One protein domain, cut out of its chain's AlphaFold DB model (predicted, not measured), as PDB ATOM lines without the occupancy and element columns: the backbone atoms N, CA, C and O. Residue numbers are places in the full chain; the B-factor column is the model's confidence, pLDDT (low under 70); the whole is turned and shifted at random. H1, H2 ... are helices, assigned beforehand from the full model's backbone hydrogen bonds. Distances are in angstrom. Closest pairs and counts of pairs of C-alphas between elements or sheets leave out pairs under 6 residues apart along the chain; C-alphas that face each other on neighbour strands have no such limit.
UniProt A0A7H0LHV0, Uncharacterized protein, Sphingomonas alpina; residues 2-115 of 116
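This is residues 2 to 115 of the 116 residues of an uncharacterized protein of Sphingomonas alpina (UniProt A0A7H0LHV0). One very long, straight helix, H1, sticks out as an arm from a small head of three shorter helices, and residues 2 to 30 stand free. In the head, H2 and H3 run opposite ways at a shallow tilt, H4 crosses H2, and H3 meets the far end of H1 at a corner, like the short limb of an L. The printed part has 114 residues with four named helices, H1, H2, H3 and H4 in that order, and no named strand; its class is all helix. The whole is extended, with a radius of gyration of the C-alphas of 22.2 A, and flat, spanning 76 by 44 by 20 A.

Find C-alpha 2 at (-68.465, -10.983, -62.492); from there H1, residues 2 to 42, runs 60.2 A to C-alpha 42 at (-12.479, -4.885, -41.124). Next look at residues 51 to 63, which are H2, 19.0 A from first to last C-alpha. H3 holds residues 76 to 93 and runs 25.5 A. H4, residues 100 to 113, runs 20.0 A and ends at C-alpha 113, at (1.608, -12.902, -41.319).

Start at the end of H1, which touches no helix. H1 and H2 are close but not clearly touching: the closest C-alphas, those of Phe 42 and Ala 53, are 5.0 A apart, and the helices run opposite ways at a steep tilt of 69 degrees, only just short of about perpendicular. H1 and H3 are also close but not clearly touching, about perpendicular at 84 degrees, with the C-alphas of Tyr 38 and Ile 92 closest at 7.5 A. H2 and H3 form a helical hairpin, opposite ways at a shallow tilt of 18 degrees. They only just touch, with 3 pairs of C-alphas within 8 A, through residues 60 to 63 of H2 and 85 to 89 of H3; the closest C-alphas, those of Phe 60 and Ala 89, are 6.2 A apart. H4 touches H2 at residues 54 to 58 of H2, about perpendicular at 78 degrees, and the C-alphas of Ala 58 and Leu 110 come closest at 5.9 A. H4 is apart from H1 and from H3. In H1, H3 and H4 every O i to N i+4 pair is within hydrogen-bond range; in H2, 8 of 9 are.

The C-alphas farthest apart are those of Ala 2 and Asn 115, 77.0 A. Without residues 2 to 30 and 72 to 78, which stand free, the body spans 39 by 32 by 21 A. The printed part has no cut. The link from H2 to H3, residues 64 to 75, is long; the other two are short. The mean pLDDT of the printed part is 86.6; look for values under 70 at residues 69 to 72 and 114 to 115 of this model.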
ATOM      1  N   ALA A   2     -69.738 -10.787 -61.756       70.81
ATOM      2  CA  ALA A   2     -68.465 -10.983 -62.492       70.81
ATOM      3  C   ALA A   2     -67.472  -9.801 -62.368       70.81
ATOM      4  O   ALA A   2     -66.291 -10.007 -62.120       70.81
ATOM      5  N   VAL A   3     -67.974  -8.565 -62.456       72.50
ATOM      6  CA  VAL A   3     -67.160  -7.337 -62.352       72.50
ATOM      7  C   VAL A   3     -66.614  -7.115 -60.934       72.50
ATOM      8  O   VAL A   3     -65.491  -6.657 -60.773       72.50
ATOM      9  N   GLU A   4     -67.367  -7.487 -59.896       73.19
ATOM     10  CA  GLU A   4     -66.914  -7.388 -58.496       73.19
ATOM     11  C   GLU A   4     -65.762  -8.360 -58.216       73.19
ATOM     12  O   GLU A   4     -64.747  -7.958 -57.658       73.19
ATOM     13  N   HIS A   5     -65.847  -9.600 -58.713       73.75
ATOM     14  CA  HIS A   5     -64.746 -10.562 -58.609       73.75
ATOM     15  C   HIS A   5     -63.475 -10.108 -59.341       73.75
ATOM     16  O   HIS A   5     -62.367 -10.384 -58.876       73.75
ATOM     17  N   GLU A   6     -63.604  -9.408 -60.471       75.50
ATOM     18  CA  GLU A   6     -62.455  -8.836 -61.181       75.50
ATOM     19  C   GLU A   6     -61.825  -7.664 -60.416       75.50
ATOM     20  O   GLU A   6     -60.597  -7.575 -60.344       75.50
ATOM     21  N   ILE A   7     -62.639  -6.807 -59.794       77.06
ATOM     22  CA  ILE A   7     -62.170  -5.703 -58.945       77.06
ATOM     23  C   ILE A   7     -61.431  -6.246 -57.714       77.06
ATOM     24  O   ILE A   7     -60.314  -5.804 -57.432       77.06
ATOM     25  N   ASP A   8     -61.981  -7.256 -57.041       83.12
ATOM     26  CA  ASP A   8     -61.353  -7.889 -55.875       83.12
ATOM     27  C   ASP A   8     -60.036  -8.594 -56.240       83.12
ATOM     28  O   ASP A   8     -59.039  -8.521 -55.510       83.12
ATOM     29  N   ALA A   9     -59.990  -9.242 -57.409       82.81
ATOM     30  CA  ALA A   9     -58.775  -9.869 -57.921       82.81
ATOM     31  C   ALA A   9     -57.691  -8.834 -58.273       82.81
ATOM     32  O   ALA A   9     -56.502  -9.077 -58.039       82.81
ATOM     33  N   LEU A  10     -58.076  -7.677 -58.821       84.12
ATOM     34  CA  LEU A  10     -57.158  -6.572 -59.104       84.12
ATOM     35  C   LEU A  10     -56.628  -5.932 -57.817       84.12
ATOM     36  O   LEU A  10     -55.417  -5.720 -57.714       84.12
ATOM     37  N   ALA A  11     -57.490  -5.700 -56.824       82.81
ATOM     38  CA  ALA A  11     -57.100  -5.186 -55.512       82.81
ATOM     39  C   ALA A  11     -56.110  -6.134 -54.811       82.81
ATOM     40  O   ALA A  11     -55.017  -5.718 -54.424       82.81
ATOM     41  N   SER A  12     -56.415  -7.435 -54.785       86.19
ATOM     42  CA  SER A  12     -55.537  -8.465 -54.208       86.19
ATOM     43  C   SER A  12     -54.162  -8.518 -54.890       86.19
ATOM     44  O   SER A  12     -53.127  -8.669 -54.238       86.19
ATOM     45  N   ARG A  13     -54.111  -8.370 -56.223       87.06
ATOM     46  CA  ARG A  13     -52.841  -8.315 -56.970       87.06
ATOM     47  C   ARG A  13     -52.050  -7.045 -56.662       87.06
ATOM     48  O   ARG A  13     -50.826  -7.121 -56.541       87.06
ATOM     49  N   ALA A  14     -52.718  -5.900 -56.542       87.75
ATOM     50  CA  ALA A  14     -52.076  -4.636 -56.190       87.75
ATOM     51  C   ALA A  14     -51.452  -4.700 -54.786       87.75
ATOM     52  O   ALA A  14     -50.280  -4.349 -54.621       87.75
ATOM     53  N   GLU A  15     -52.172  -5.254 -53.808       89.88
ATOM     54  CA  GLU A  15     -51.664  -5.482 -52.451       89.88
ATOM     55  C   GLU A  15     -50.450  -6.417 -52.442       89.88
ATOM     56  O   GLU A  15     -49.414  -6.095 -51.855       89.88
ATOM     57  N   GLN A  16     -50.510  -7.541 -53.163       90.12
ATOM     58  CA  GLN A  16     -49.373  -8.460 -53.277       90.12
ATOM     59  C   GLN A  16     -48.144  -7.796 -53.911       90.12
ATOM     60  O   GLN A  16     -47.014  -8.018 -53.465       90.12
ATOM     61  N   GLN A  17     -48.332  -6.969 -54.942       91.31
ATOM     62  CA  GLN A  17     -47.231  -6.221 -55.552       91.31
ATOM     63  C   GLN A  17     -46.637  -5.193 -54.584       91.31
ATOM     64  O   GLN A  17     -45.413  -5.054 -54.513       91.31
ATOM     65  N   GLN A  18     -47.475  -4.500 -53.815       91.94
ATOM     66  CA  GLN A  18     -47.030  -3.545 -52.807       91.94
ATOM     67  C   GLN A  18     -46.239  -4.235 -51.687       91.94
ATOM     68  O   GLN A  18     -45.140  -3.786 -51.355       91.94
ATOM     69  N   LEU A  19     -46.725  -5.368 -51.174       90.56
ATOM     70  CA  LEU A  19     -46.023  -6.173 -50.170       90.56
ATOM     71  C   LEU A  19     -44.666  -6.670 -50.682       90.56
ATOM     72  O   LEU A  19     -43.663  -6.541 -49.981       90.56
ATOM     73  N   ARG A  20     -44.596  -7.157 -51.930       90.88
ATOM     74  CA  ARG A  20     -43.323  -7.549 -52.563       90.88
ATOM     75  C   ARG A  20     -42.335  -6.384 -52.626       90.88
ATOM     76  O   ARG A  20     -41.167  -6.561 -52.293       90.88
ATOM     77  N   ARG A  21     -42.787  -5.182 -53.001       90.81
ATOM     78  CA  ARG A  21     -41.931  -3.979 -53.034       90.81
ATOM     79  C   ARG A  21     -41.417  -3.602 -51.645       90.81
ATOM     80  O   ARG A  21     -40.241  -3.263 -51.511       90.81
ATOM     81  N   ILE A  22     -42.270  -3.671 -50.620       92.00
ATOM     82  CA  ILE A  22     -41.885  -3.404 -49.226       92.00
ATOM     83  C   ILE A  22     -40.833  -4.417 -48.768       92.00
ATOM     84  O   ILE A  22     -39.796  -4.020 -48.237       92.00
ATOM     85  N   TYR A  23     -41.061  -5.706 -49.030       89.81
ATOM     86  CA  TYR A  23     -40.129  -6.774 -48.678       89.81
ATOM     87  C   TYR A  23     -38.765  -6.595 -49.356       89.81
ATOM     88  O   TYR A  23     -37.734  -6.618 -48.687       89.81
ATOM     89  N   GLU A  24     -38.742  -6.328 -50.663       90.56
ATOM     90  CA  GLU A  24     -37.499  -6.077 -51.398       90.56
ATOM     91  C   GLU A  24     -36.751  -4.848 -50.868       90.56
ATOM     92  O   GLU A  24     -35.525  -4.866 -50.719       90.56
ATOM     93  N   ARG A  25     -37.473  -3.780 -50.505       89.75
ATOM     94  CA  ARG A  25     -36.868  -2.596 -49.884       89.75
ATOM     95  C   ARG A  25     -36.272  -2.920 -48.513       89.75
ATOM     96  O   ARG A  25     -35.141  -2.516 -48.241       89.75
ATOM     97  N   ALA A  26     -36.992  -3.662 -47.673       87.75
ATOM     98  CA  ALA A  26     -36.510  -4.091 -46.362       87.75
ATOM     99  C   ALA A  26     -35.265  -4.984 -46.484       87.75
ATOM    100  O   ALA A  26     -34.273  -4.765 -45.787       87.75
ATOM    101  N   LYS A  27     -35.273  -5.923 -47.435       88.00
ATOM    102  CA  LYS A  27     -34.138  -6.798 -47.747       88.00
ATOM    103  C   LYS A  27     -32.906  -6.004 -48.177       88.00
ATOM    104  O   LYS A  27     -31.815  -6.259 -47.674       88.00
ATOM    105  N   ARG A  28     -33.066  -5.003 -49.053       87.75
ATOM    106  CA  ARG A  28     -31.962  -4.108 -49.446       87.75
ATOM    107  C   ARG A  28     -31.408  -3.337 -48.252       87.75
ATOM    108  O   ARG A  28     -30.197  -3.299 -48.080       87.75
ATOM    109  N   LEU A  29     -32.267  -2.763 -47.410       89.69
ATOM    110  CA  LEU A  29     -31.833  -2.033 -46.213       89.69
ATOM    111  C   LEU A  29     -31.065  -2.929 -45.237       89.69
ATOM    112  O   LEU A  29     -30.030  -2.522 -44.715       89.69
ATOM    113  N   SER A  30     -31.546  -4.154 -45.018       87.25
ATOM    114  CA  SER A  30     -30.841  -5.152 -44.212       87.25
ATOM    115  C   SER A  30     -29.468  -5.468 -44.805       87.25
ATOM    116  O   SER A  30     -28.474  -5.406 -44.086       87.25
ATOM    117  N   LEU A  31     -29.389  -5.692 -46.120       87.12
ATOM    118  CA  LEU A  31     -28.128  -5.936 -46.813       87.12
ATOM    119  C   LEU A  31     -27.141  -4.769 -46.654       87.12
ATOM    120  O   LEU A  31     -25.979  -5.003 -46.335       87.12
ATOM    121  N   PHE A  32     -27.595  -3.525 -46.829       89.50
ATOM    122  CA  PHE A  32     -26.758  -2.336 -46.633       89.50
ATOM    123  C   PHE A  32     -26.210  -2.244 -45.209       89.50
ATOM    124  O   PHE A  32     -25.027  -1.968 -45.031       89.50
ATOM    125  N   ARG A  33     -27.041  -2.521 -44.195       91.69
ATOM    126  CA  ARG A  33     -26.606  -2.534 -42.788       91.69
ATOM    127  C   ARG A  33     -25.547  -3.600 -42.534       91.69
ATOM    128  O   ARG A  33     -24.550  -3.318 -41.880       91.69
ATOM    129  N   THR A  34     -25.733  -4.799 -43.078       89.69
ATOM    130  CA  THR A  34     -24.760  -5.886 -42.948       89.69
ATOM    131  C   THR A  34     -23.440  -5.551 -43.646       89.69
ATOM    132  O   THR A  34     -22.381  -5.750 -43.061       89.69
ATOM    133  N   ILE A  35     -23.483  -4.991 -44.861       90.19
ATOM    134  CA  ILE A  35     -22.282  -4.522 -45.576       90.19
ATOM    135  C   ILE A  35     -21.554  -3.454 -44.759       90.19
ATOM    136  O   ILE A  35     -20.342  -3.546 -44.583       90.19
ATOM    137  N   ALA A  36     -22.284  -2.467 -44.236       91.75
ATOM    138  CA  ALA A  36     -21.704  -1.423 -43.400       91.75
ATOM    139  C   ALA A  36     -21.020  -2.020 -42.161       91.75
ATOM    140  O   ALA A  36     -19.875  -1.679 -41.895       91.75
ATOM    141  N   ALA A  37     -21.660  -2.973 -41.476       92.81
ATOM    142  CA  ALA A  37     -21.075  -3.646 -40.317       92.81
ATOM    143  C   ALA A  37     -19.769  -4.383 -40.660       92.81
ATOM    144  O   ALA A  37     -18.777  -4.214 -39.956       92.81
ATOM    145  N   TYR A  38     -19.728  -5.142 -41.763       92.25
ATOM    146  CA  TYR A  38     -18.482  -5.771 -42.220       92.25
ATOM    147  C   TYR A  38     -17.393  -4.731 -42.485       92.25
ATOM    148  O   TYR A  38     -16.266  -4.880 -42.025       92.25
ATOM    149  N   ARG A  39     -17.721  -3.646 -43.186       93.12
ATOM    150  CA  ARG A  39     -16.739  -2.602 -43.488       93.12
ATOM    151  C   ARG A  39     -16.219  -1.932 -42.220       93.12
ATOM    152  O   ARG A  39     -15.018  -1.769 -42.103       93.12
ATOM    153  N   THR A  40     -17.083  -1.623 -41.256       93.81
ATOM    154  CA  THR A  40     -16.680  -1.040 -39.967       93.81
ATOM    155  C   THR A  40     -15.767  -1.962 -39.161       93.81
ATOM    156  O   THR A  40     -14.857  -1.486 -38.494       93.81
ATOM    157  N   LEU A  41     -15.992  -3.277 -39.207       92.81
ATOM    158  CA  LEU A  41     -15.163  -4.230 -38.468       92.81
ATOM    159  C   LEU A  41     -13.769  -4.390 -39.089       92.81
ATOM    160  O   LEU A  41     -12.775  -4.432 -38.363       92.81
ATOM    161  N   PHE A  42     -13.699  -4.481 -40.419       95.06
ATOM    162  CA  PHE A  42     -12.479  -4.885 -41.124       95.06
ATOM    163  C   PHE A  42     -11.690  -3.724 -41.743       95.06
ATOM    164  O   PHE A  42     -10.506  -3.897 -42.033       95.06
ATOM    165  N   LEU A  43     -12.313  -2.564 -41.966       95.25
ATOM    166  CA  LEU A  43     -11.704  -1.426 -42.655       95.25
ATOM    167  C   LEU A  43     -11.572  -0.205 -41.741       95.25
ATOM    168  O   LEU A  43     -12.379  -0.000 -40.837       95.25
ATOM    169  N   ASP A  44     -10.547   0.604 -41.989       94.56
ATOM    170  CA  ASP A  44     -10.352   1.904 -41.350       94.56
ATOM    171  C   ASP A  44     -11.154   3.024 -42.044       94.56
ATOM    172  O   ASP A  44     -11.916   2.797 -42.990       94.56
ATOM    173  N   GLU A  45     -10.978   4.258 -41.571       92.81
ATOM    174  CA  GLU A  45     -11.636   5.454 -42.109       92.81
ATOM    175  C   GLU A  45     -11.257   5.781 -43.566       92.81
ATOM    176  O   GLU A  45     -12.025   6.438 -44.271       92.81
ATOM    177  N   HIS A  46     -10.121   5.276 -44.054       91.38
ATOM    178  CA  HIS A  46      -9.678   5.397 -45.446       91.38
ATOM    179  C   HIS A  46     -10.100   4.188 -46.300       91.38
ATOM    180  O   HIS A  46      -9.850   4.122 -47.512       91.38
ATOM    181  N   GLY A  47     -10.780   3.216 -45.689       89.44
ATOM    182  CA  GLY A  47     -11.215   1.986 -46.325       89.44
ATOM    183  C   GLY A  47     -10.072   1.016 -46.619       89.44
ATOM    184  O   GLY A  47     -10.219   0.213 -47.545       89.44
ATOM    185  N   ALA A  48      -8.943   1.115 -45.914       92.62
ATOM    186  CA  ALA A  48      -7.880   0.116 -45.925       92.62
ATOM    187  C   ALA A  48      -8.137  -0.942 -44.842       92.62
ATOM    188  O   ALA A  48      -8.852  -0.699 -43.873       92.62
ATOM    189  N   VAL A  49      -7.594  -2.149 -45.026       93.50
ATOM    190  CA  VAL A  49      -7.793  -3.242 -44.062       93.50
ATOM    191  C   VAL A  49      -7.016  -2.943 -42.783       93.50
ATOM    192  O   VAL A  49      -5.803  -2.717 -42.833       93.50
ATOM    193  N   ARG A  50      -7.716  -2.969 -41.645       94.88
ATOM    194  CA  ARG A  50      -7.127  -2.724 -40.323       94.88
ATOM    195  C   ARG A  50      -6.116  -3.829 -39.964       94.88
ATOM    196  O   ARG A  50      -6.314  -4.974 -40.367       94.88
ATOM    197  N   PRO A  51      -5.048  -3.545 -39.198       91.00
ATOM    198  CA  PRO A  51      -4.041  -4.560 -38.864       91.00
ATOM    199  C   PRO A  51      -4.596  -5.788 -38.120       91.00
ATOM    200  O   PRO A  51      -4.252  -6.918 -38.449       91.00
ATOM    201  N   ASP A  52      -5.506  -5.586 -37.165       92.81
ATOM    202  CA  ASP A  52      -6.213  -6.660 -36.450       92.81
ATOM    203  C   ASP A  52      -7.090  -7.498 -37.397       92.81
ATOM    204  O   ASP A  52      -7.128  -8.728 -37.321       92.81
ATOM    205  N   ALA A  53      -7.740  -6.835 -38.350       93.31
ATOM    206  CA  ALA A  53      -8.538  -7.475 -39.383       93.31
ATOM    207  C   ALA A  53      -7.701  -8.364 -40.323       93.31
ATOM    208  O   ALA A  53      -8.207  -9.389 -40.784       93.31
ATOM    209  N   VAL A  54      -6.426  -8.036 -40.570       92.75
ATOM    210  CA  VAL A  54      -5.512  -8.892 -41.351       92.75
ATOM    211  C   VAL A  54      -5.339 -10.252 -40.682       92.75
ATOM    212  O   VAL A  54      -5.463 -11.267 -41.364       92.75
ATOM    213  N   ALA A  55      -5.118 -10.295 -39.365       90.44
ATOM    214  CA  ALA A  55      -4.947 -11.550 -38.633       90.44
ATOM    215  C   ALA A  55      -6.202 -12.436 -38.720       90.44
ATOM    216  O   ALA A  55      -6.111 -13.638 -38.976       90.44
ATOM    217  N   VAL A  56      -7.387 -11.830 -38.598       91.75
ATOM    218  CA  VAL A  56      -8.671 -12.536 -38.752       91.75
ATOM    219  C   VAL A  56      -8.851 -13.064 -40.178       91.75
ATOM    220  O   VAL A  56      -9.252 -14.211 -40.376       91.75
ATOM    221  N   ILE A  57      -8.533 -12.255 -41.192       91.31
ATOM    222  CA  ILE A  57      -8.621 -12.670 -42.599       91.31
ATOM    223  C   ILE A  57      -7.612 -13.786 -42.909       91.31
ATOM    224  O   ILE A  57      -7.940 -14.710 -43.663       91.31
ATOM    225  N   ALA A  58      -6.413 -13.738 -42.327       90.25
ATOM    226  CA  ALA A  58      -5.410 -14.791 -42.449       90.25
ATOM    227  C   ALA A  58      -5.926 -16.112 -41.870       90.25
ATOM    228  O   ALA A  58      -5.843 -17.150 -42.533       90.25
ATOM    229  N   ASP A  59      -6.532 -16.071 -40.682       89.69
ATOM    230  CA  ASP A  59      -7.110 -17.258 -40.059       89.69
ATOM    231  C   ASP A  59      -8.275 -17.834 -40.876       89.69
ATOM    232  O   ASP A  59      -8.283 -19.027 -41.188       89.69
ATOM    233  N   PHE A  60      -9.197 -16.991 -41.354       88.94
ATOM    234  CA  PHE A  60     -10.259 -17.437 -42.262       88.94
ATOM    235  C   PHE A  60      -9.707 -18.082 -43.529       88.94
ATOM    236  O   PHE A  60     -10.203 -19.128 -43.953       88.94
ATOM    237  N   SER A  61      -8.669 -17.493 -44.121       87.75
ATOM    238  CA  SER A  61      -8.028 -18.034 -45.318       87.75
ATOM    239  C   SER A  61      -7.426 -19.414 -45.054       87.75
ATOM    240  O   SER A  61      -7.594 -20.320 -45.874       87.75
ATOM    241  N   ARG A  62      -6.810 -19.611 -43.883       87.56
ATOM    242  CA  ARG A  62      -6.244 -20.890 -43.441       87.56
ATOM    243  C   ARG A  62      -7.330 -21.940 -43.197       87.56
ATOM    244  O   ARG A  62      -7.281 -23.021 -43.785       87.56
ATOM    245  N   VAL A  63      -8.342 -21.619 -42.388       86.44
ATOM    246  CA  VAL A  63      -9.438 -22.535 -42.017       86.44
ATOM    247  C   VAL A  63     -10.270 -22.943 -43.235       86.44
ATOM    248  O   VAL A  63     -10.665 -24.108 -43.364       86.44
ATOM    249  N   ALA A  64     -10.509 -22.008 -44.157       86.25
ATOM    250  CA  ALA A  64     -11.208 -22.268 -45.412       86.25
ATOM    251  C   ALA A  64     -10.295 -22.837 -46.516       86.25
ATOM    252  O   ALA A  64     -10.779 -23.161 -47.604       86.25
ATOM    253  N   LYS A  65      -8.987 -22.987 -46.259       84.62
ATOM    254  CA  LYS A  65      -7.986 -23.431 -47.242       84.62
ATOM    255  C   LYS A  65      -8.097 -22.650 -48.560       84.62
ATOM    256  O   LYS A  65      -8.131 -23.251 -49.639       84.62
ATOM    257  N   LEU A  66      -8.250 -21.326 -48.482       82.00
ATOM    258  CA  LEU A  66      -8.275 -20.457 -49.660       82.00
ATOM    259  C   LEU A  66      -6.908 -20.522 -50.359       82.00
ATOM    260  O   LEU A  66      -5.874 -20.529 -49.702       82.00
ATOM    261  N   GLY A  67      -6.900 -20.624 -51.691       73.44
ATOM    262  CA  GLY A  67      -5.666 -20.719 -52.486       73.44
ATOM    263  C   GLY A  67      -5.013 -22.107 -52.555       73.44
ATOM    264  O   GLY A  67      -4.097 -22.296 -53.348       73.44
ATOM    265  N   VAL A  68      -5.495 -23.102 -51.800       76.44
ATOM    266  CA  VAL A  68      -5.003 -24.488 -51.900       76.44
ATOM    267  C   VAL A  68      -5.745 -25.221 -53.020       76.44
ATOM    268  O   VAL A  68      -6.961 -25.424 -52.938       76.44
ATOM    269  N   VAL A  69      -5.010 -25.620 -54.060       65.50
ATOM    270  CA  VAL A  69      -5.553 -26.310 -55.248       65.50
ATOM    271  C   VAL A  69      -5.715 -27.820 -55.020       65.50
ATOM    272  O   VAL A  69      -6.436 -28.477 -55.764       65.50
ATOM    273  N   ASP A  70      -5.122 -28.381 -53.965       61.81
ATOM    274  CA  ASP A  70      -5.041 -29.834 -53.833       61.81
ATOM    275  C   ASP A  70      -6.308 -30.476 -53.238       61.81
ATOM    276  O   ASP A  70      -6.706 -30.238 -52.088       61.81
ATOM    277  N   ALA A  71      -6.950 -31.299 -54.064       65.19
ATOM    278  CA  ALA A  71      -8.099 -32.136 -53.733       65.19
ATOM    279  C   ALA A  71      -7.807 -33.626 -53.980       65.19
ATOM    280  O   ALA A  71      -8.711 -34.454 -53.855       65.19
ATOM    281  N   SER A  72      -6.567 -33.980 -54.337       68.50
ATOM    282  CA  SER A  72      -6.213 -35.372 -54.599       68.50
ATOM    283  C   SER A  72      -6.330 -36.204 -53.308       68.50
ATOM    284  O   SER A  72      -5.840 -35.821 -52.249       68.50
ATOM    285  N   GLY A  73      -7.077 -37.313 -53.368       73.44
ATOM    286  CA  GLY A  73      -7.266 -38.232 -52.235       73.44
ATOM    287  C   GLY A  73      -8.250 -37.791 -51.141       73.44
ATOM    288  O   GLY A  73      -8.350 -38.470 -50.122       73.44
ATOM    289  N   VAL A  74      -8.991 -36.692 -51.320       79.38
ATOM    290  CA  VAL A  74      -9.981 -36.215 -50.335       79.38
ATOM    291  C   VAL A  74     -11.359 -36.807 -50.640       79.38
ATOM    292  O   VAL A  74     -11.853 -36.681 -51.756       79.38
ATOM    293  N   GLY A  75     -12.003 -37.431 -49.650       86.12
ATOM    294  CA  GLY A  75     -13.351 -37.987 -49.809       86.12
ATOM    295  C   GLY A  75     -14.448 -36.919 -49.953       86.12
ATOM    296  O   GLY A  75     -14.326 -35.802 -49.446       86.12
ATOM    297  N   ASP A  76     -15.568 -37.281 -50.583       86.19
ATOM    298  CA  ASP A  76     -16.681 -36.370 -50.914       86.19
ATOM    299  C   ASP A  76     -17.241 -35.576 -49.724       86.19
ATOM    300  O   ASP A  76     -17.632 -34.415 -49.866       86.19
ATOM    301  N   ALA A  77     -17.312 -36.193 -48.542       87.69
ATOM    302  CA  ALA A  77     -17.811 -35.530 -47.339       87.69
ATOM    303  C   ALA A  77     -16.915 -34.352 -46.930       87.69
ATOM    304  O   ALA A  77     -17.411 -33.258 -46.657       87.69
ATOM    305  N   GLU A  78     -15.600 -34.551 -46.969       85.75
ATOM    306  CA  GLU A  78     -14.634 -33.513 -46.631       85.75
ATOM    307  C   GLU A  78     -14.563 -32.437 -47.724       85.75
ATOM    308  O   GLU A  78     -14.432 -31.249 -47.422       85.75
ATOM    309  N   LEU A  79     -14.739 -32.805 -48.998       84.56
ATOM    310  CA  LEU A  79     -14.863 -31.827 -50.084       84.56
ATOM    311  C   LEU A  79     -16.073 -30.903 -49.897       84.56
ATOM    312  O   LEU A  79     -15.950 -29.687 -50.088       84.56
ATOM    313  N   ARG A  80     -17.229 -31.443 -49.486       87.00
ATOM    314  CA  ARG A  80     -18.424 -30.638 -49.179       87.00
ATOM    315  C   ARG A  80     -18.181 -29.691 -48.013       87.00
ATOM    316  O   ARG A  80     -18.514 -28.511 -48.111       87.00
ATOM    317  N   GLU A  81     -17.564 -30.177 -46.943       88.44
ATOM    318  CA  GLU A  81     -17.241 -29.350 -45.783       88.44
ATOM    319  C   GLU A  81     -16.278 -28.211 -46.148       88.44
ATOM    320  O   GLU A  81     -16.548 -27.043 -45.855       88.44
ATOM    321  N   ARG A  82     -15.188 -28.525 -46.862       86.44
ATOM    322  CA  ARG A  82     -14.233 -27.524 -47.361       86.44
ATOM    323  C   ARG A  82     -14.926 -26.491 -48.248       86.44
ATOM    324  O   ARG A  82     -14.688 -25.296 -48.092       86.44
ATOM    325  N   SER A  83     -15.813 -26.931 -49.138       86.44
ATOM    326  CA  SER A  83     -16.588 -26.036 -50.006       86.44
ATOM    327  C   SER A  83     -17.503 -25.109 -49.204       86.44
ATOM    328  O   SER A  83     -17.559 -23.914 -49.493       86.44
ATOM    329  N   GLY A  84     -18.154 -25.617 -48.154       87.94
ATOM    330  CA  GLY A  84     -18.969 -24.813 -47.243       87.94
ATOM    331  C   GLY A  84     -18.157 -23.731 -46.526       87.94
ATOM    332  O   GLY A  84     -18.534 -22.559 -46.541       87.94
ATOM    333  N   ARG A  85     -16.990 -24.094 -45.975       90.12
ATOM    334  CA  ARG A  85     -16.080 -23.133 -45.322       90.12
ATOM    335  C   ARG A  85     -15.595 -22.057 -46.299       90.12
ATOM    336  O   ARG A  85     -15.621 -20.873 -45.967       90.12
ATOM    337  N   ARG A  86     -15.219 -22.448 -47.524       89.81
ATOM    338  CA  ARG A  86     -14.836 -21.515 -48.600       89.81
ATOM    339  C   ARG A  86     -15.963 -20.558 -48.959       89.81
ATOM    340  O   ARG A  86     -15.716 -19.361 -49.064       89.81
ATOM    341  N   ALA A  87     -17.186 -21.060 -49.109       89.75
ATOM    342  CA  ALA A  87     -18.339 -20.232 -49.443       89.75
ATOM    343  C   ALA A  87     -18.595 -19.153 -48.378       89.75
ATOM    344  O   ALA A  87     -18.825 -17.997 -48.728       89.75
ATOM    345  N   ILE A  88     -18.493 -19.500 -47.091       89.00
ATOM    346  CA  ILE A  88     -18.660 -18.546 -45.984       89.00
ATOM    347  C   ILE A  88     -17.535 -17.504 -45.979       89.00
ATOM    348  O   ILE A  88     -17.813 -16.306 -45.910       89.00
ATOM    349  N   ALA A  89     -16.275 -17.931 -46.101       89.62
ATOM    350  CA  ALA A  89     -15.140 -17.010 -46.124       89.62
ATOM    351  C   ALA A  89     -15.234 -16.025 -47.303       89.62
ATOM    352  O   ALA A  89     -15.116 -14.815 -47.118       89.62
ATOM    353  N   LEU A  90     -15.537 -16.524 -48.507       88.38
ATOM    354  CA  LEU A  90     -15.727 -15.692 -49.696       88.38
ATOM    355  C   LEU A  90     -16.938 -14.765 -49.570       88.38
ATOM    356  O   LEU A  90     -16.881 -13.630 -50.041       88.38
ATOM    357  N   HIS A  91     -18.015 -15.205 -48.910       88.88
ATOM    358  CA  HIS A  91     -19.167 -14.351 -48.640       88.88
ATOM    359  C   HIS A  91     -18.777 -13.123 -47.817       88.88
ATOM    360  O   HIS A  91     -19.178 -12.017 -48.168       88.88
ATOM    361  N   ILE A  92     -17.996 -13.309 -46.749       87.75
ATOM    362  CA  ILE A  92     -17.530 -12.223 -45.876       87.75
ATOM    363  C   ILE A  92     -16.582 -11.298 -46.645       87.75
ATOM    364  O   ILE A  92     -16.813 -10.090 -46.704       87.75
ATOM    365  N   LEU A  93     -15.555 -11.865 -47.288       88.50
ATOM    366  CA  LEU A  93     -14.547 -11.096 -48.027       88.50
ATOM    367  C   LEU A  93     -15.165 -10.293 -49.178       88.50
ATOM    368  O   LEU A  93     -14.797  -9.139 -49.396       88.50
ATOM    369  N   GLY A  94     -16.170 -10.851 -49.856       89.25
ATOM    370  CA  GLY A  94     -16.904 -10.168 -50.918       89.25
ATOM    371  C   GLY A  94     -17.683  -8.927 -50.459       89.25
ATOM    372  O   GLY A  94     -18.097  -8.136 -51.301       89.25
ATOM    373  N   ARG A  95     -17.891  -8.714 -49.149       91.00
ATOM    374  CA  ARG A  95     -18.548  -7.500 -48.616       91.00
ATOM    375  C   ARG A  95     -17.596  -6.340 -48.360       91.00
ATOM    376  O   ARG A  95     -18.066  -5.225 -48.135       91.00
ATOM    377  N   LEU A  96     -16.287  -6.583 -48.392       88.69
ATOM    378  CA  LEU A  96     -15.287  -5.555 -48.111       88.69
ATOM    379  C   LEU A  96     -15.084  -4.592 -49.288       88.69
ATOM    380  O   LEU A  96     -14.635  -3.475 -49.055       88.69
ATOM    381  N   ASP A  97     -15.479  -4.982 -50.506       87.00
ATOM    382  CA  ASP A  97     -15.373  -4.162 -51.726       87.00
ATOM    383  C   ASP A  97     -13.974  -3.532 -51.863       87.00
ATOM    384  O   ASP A  97     -13.783  -2.314 -51.854       87.00
ATOM    385  N   LEU A  98     -12.968  -4.409 -51.859       87.06
ATOM    386  CA  LEU A  98     -11.566  -4.040 -51.995       87.06
ATOM    387  C   LEU A  98     -11.222  -3.930 -53.479       87.06
ATOM    388  O   LEU A  98     -11.360  -4.897 -54.229       87.06
ATOM    389  N   ASP A  99     -10.735  -2.763 -53.891       89.75
ATOM    390  CA  ASP A  99     -10.179  -2.585 -55.228       89.75
ATOM    391  C   ASP A  99      -8.872  -3.382 -55.415       89.75
ATOM    392  O   ASP A  99      -8.282  -3.923 -54.473       89.75
ATOM    393  N   GLY A 100      -8.384  -3.441 -56.656       88.44
ATOM    394  CA  GLY A 100      -7.178  -4.201 -56.986       88.44
ATOM    395  C   GLY A 100      -5.920  -3.750 -56.236       88.44
ATOM    396  O   GLY A 100      -5.030  -4.567 -56.012       88.44
ATOM    397  N   SER A 101      -5.821  -2.481 -55.833       90.31
ATOM    398  CA  SER A 101      -4.689  -1.993 -55.042       90.31
ATOM    399  C   SER A 101      -4.776  -2.483 -53.603       90.31
ATOM    400  O   SER A 101      -3.810  -3.041 -53.083       90.31
ATOM    401  N   LYS A 102      -5.954  -2.361 -52.990       90.81
ATOM    402  CA  LYS A 102      -6.222  -2.835 -51.626       90.81
ATOM    403  C   LYS A 102      -6.089  -4.349 -51.503       90.81
ATOM    404  O   LYS A 102      -5.584  -4.840 -50.500       90.81
ATOM    405  N   LEU A 103      -6.483  -5.097 -52.534       89.69
ATOM    406  CA  LEU A 103      -6.282  -6.546 -52.589       89.69
ATOM    407  C   LEU A 103      -4.798  -6.928 -52.637       89.69
ATOM    408  O   LEU A 103      -4.404  -7.894 -51.989       89.69
ATOM    409  N   ARG A 104      -3.963  -6.180 -53.373       90.12
ATOM    410  CA  ARG A 104      -2.510  -6.414 -53.406       90.12
ATOM    411  C   ARG A 104      -1.849  -6.098 -52.069       90.12
ATOM    412  O   ARG A 104      -1.011  -6.877 -51.626       90.12
ATOM    413  N   ASP A 105      -2.244  -4.995 -51.438       91.50
ATOM    414  CA  ASP A 105      -1.787  -4.626 -50.095       91.50
ATOM    415  C   ASP A 105      -2.148  -5.714 -49.075       91.50
ATOM    416  O   ASP A 105      -1.274  -6.254 -48.397       91.50
ATOM    417  N   LEU A 106      -3.414  -6.143 -49.059       89.31
ATOM    418  CA  LEU A 106      -3.864  -7.254 -48.222       89.31
ATOM    419  C   LEU A 106      -3.069  -8.536 -48.505       89.31
ATOM    420  O   LEU A 106      -2.625  -9.194 -47.572       89.31
ATOM    421  N   ALA A 107      -2.837  -8.885 -49.771       88.62
ATOM    422  CA  ALA A 107      -2.045 -10.061 -50.129       88.62
ATOM    423  C   ALA A 107      -0.574  -9.964 -49.681       88.62
ATOM    424  O   ALA A 107       0.036 -10.992 -49.384       88.62
ATOM    425  N   SER A 108       0.016  -8.763 -49.626       90.88
ATOM    426  CA  SER A 108       1.343  -8.565 -49.025       90.88
ATOM    427  C   SER A 108       1.302  -8.856 -47.532       90.88
ATOM    428  O   SER A 108       1.995  -9.759 -47.070       90.88
ATOM    429  N   LYS A 109       0.388  -8.191 -46.818       89.38
ATOM    430  CA  LYS A 109       0.216  -8.332 -45.369       89.38
ATOM    431  C   LYS A 109      -0.058  -9.782 -44.960       89.38
ATOM    432  O   LYS A 109       0.533 -10.278 -44.013       89.38
ATOM    433  N   LEU A 110      -0.887 -10.505 -45.716       88.31
ATOM    434  CA  LEU A 110      -1.171 -11.921 -45.456       88.31
ATOM    435  C   LEU A 110       0.054 -12.828 -45.626       88.31
ATOM    436  O   LEU A 110       0.185 -13.804 -44.893       88.31
ATOM    437  N   ARG A 111       0.948 -12.532 -46.579       85.88
ATOM    438  CA  ARG A 111       2.204 -13.285 -46.743       85.88
ATOM    439  C   ARG A 111       3.180 -13.002 -45.609       85.88
ATOM    440  O   ARG A 111       3.870 -13.914 -45.178       85.88
ATOM    441  N   GLU A 112       3.207 -11.768 -45.120       85.44
ATOM    442  CA  GLU A 112       4.005 -11.382 -43.956       85.44
ATOM    443  C   GLU A 112       3.515 -12.104 -42.691       85.44
ATOM    444  O   GLU A 112       4.325 -12.673 -41.972       85.44
ATOM    445  N   THR A 113       2.198 -12.183 -42.469       81.12
ATOM    446  CA  THR A 113       1.608 -12.902 -41.319       81.12
ATOM    447  C   THR A 113       1.682 -14.431 -41.445       81.12
ATOM    448  O   THR A 113       1.612 -15.138 -40.448       81.12
ATOM    449  N   GLY A 114       1.766 -14.971 -42.664       65.88
ATOM    450  CA  GLY A 114       1.837 -16.415 -42.919       65.88
ATOM    451  C   GLY A 114       3.245 -17.020 -42.876       65.88
ATOM    452  O   GLY A 114       3.362 -18.231 -43.035       65.88
ATOM    453  N   ASN A 115       4.285 -16.197 -42.707       50.97
ATOM    454  CA  ASN A 115       5.689 -16.612 -42.590       50.97
ATOM    455  C   ASN A 115       6.157 -16.783 -41.124       50.97
ATOM    456  O   ASN A 115       7.362 -16.852 -40.878       50.97
TER     457      ASN A 115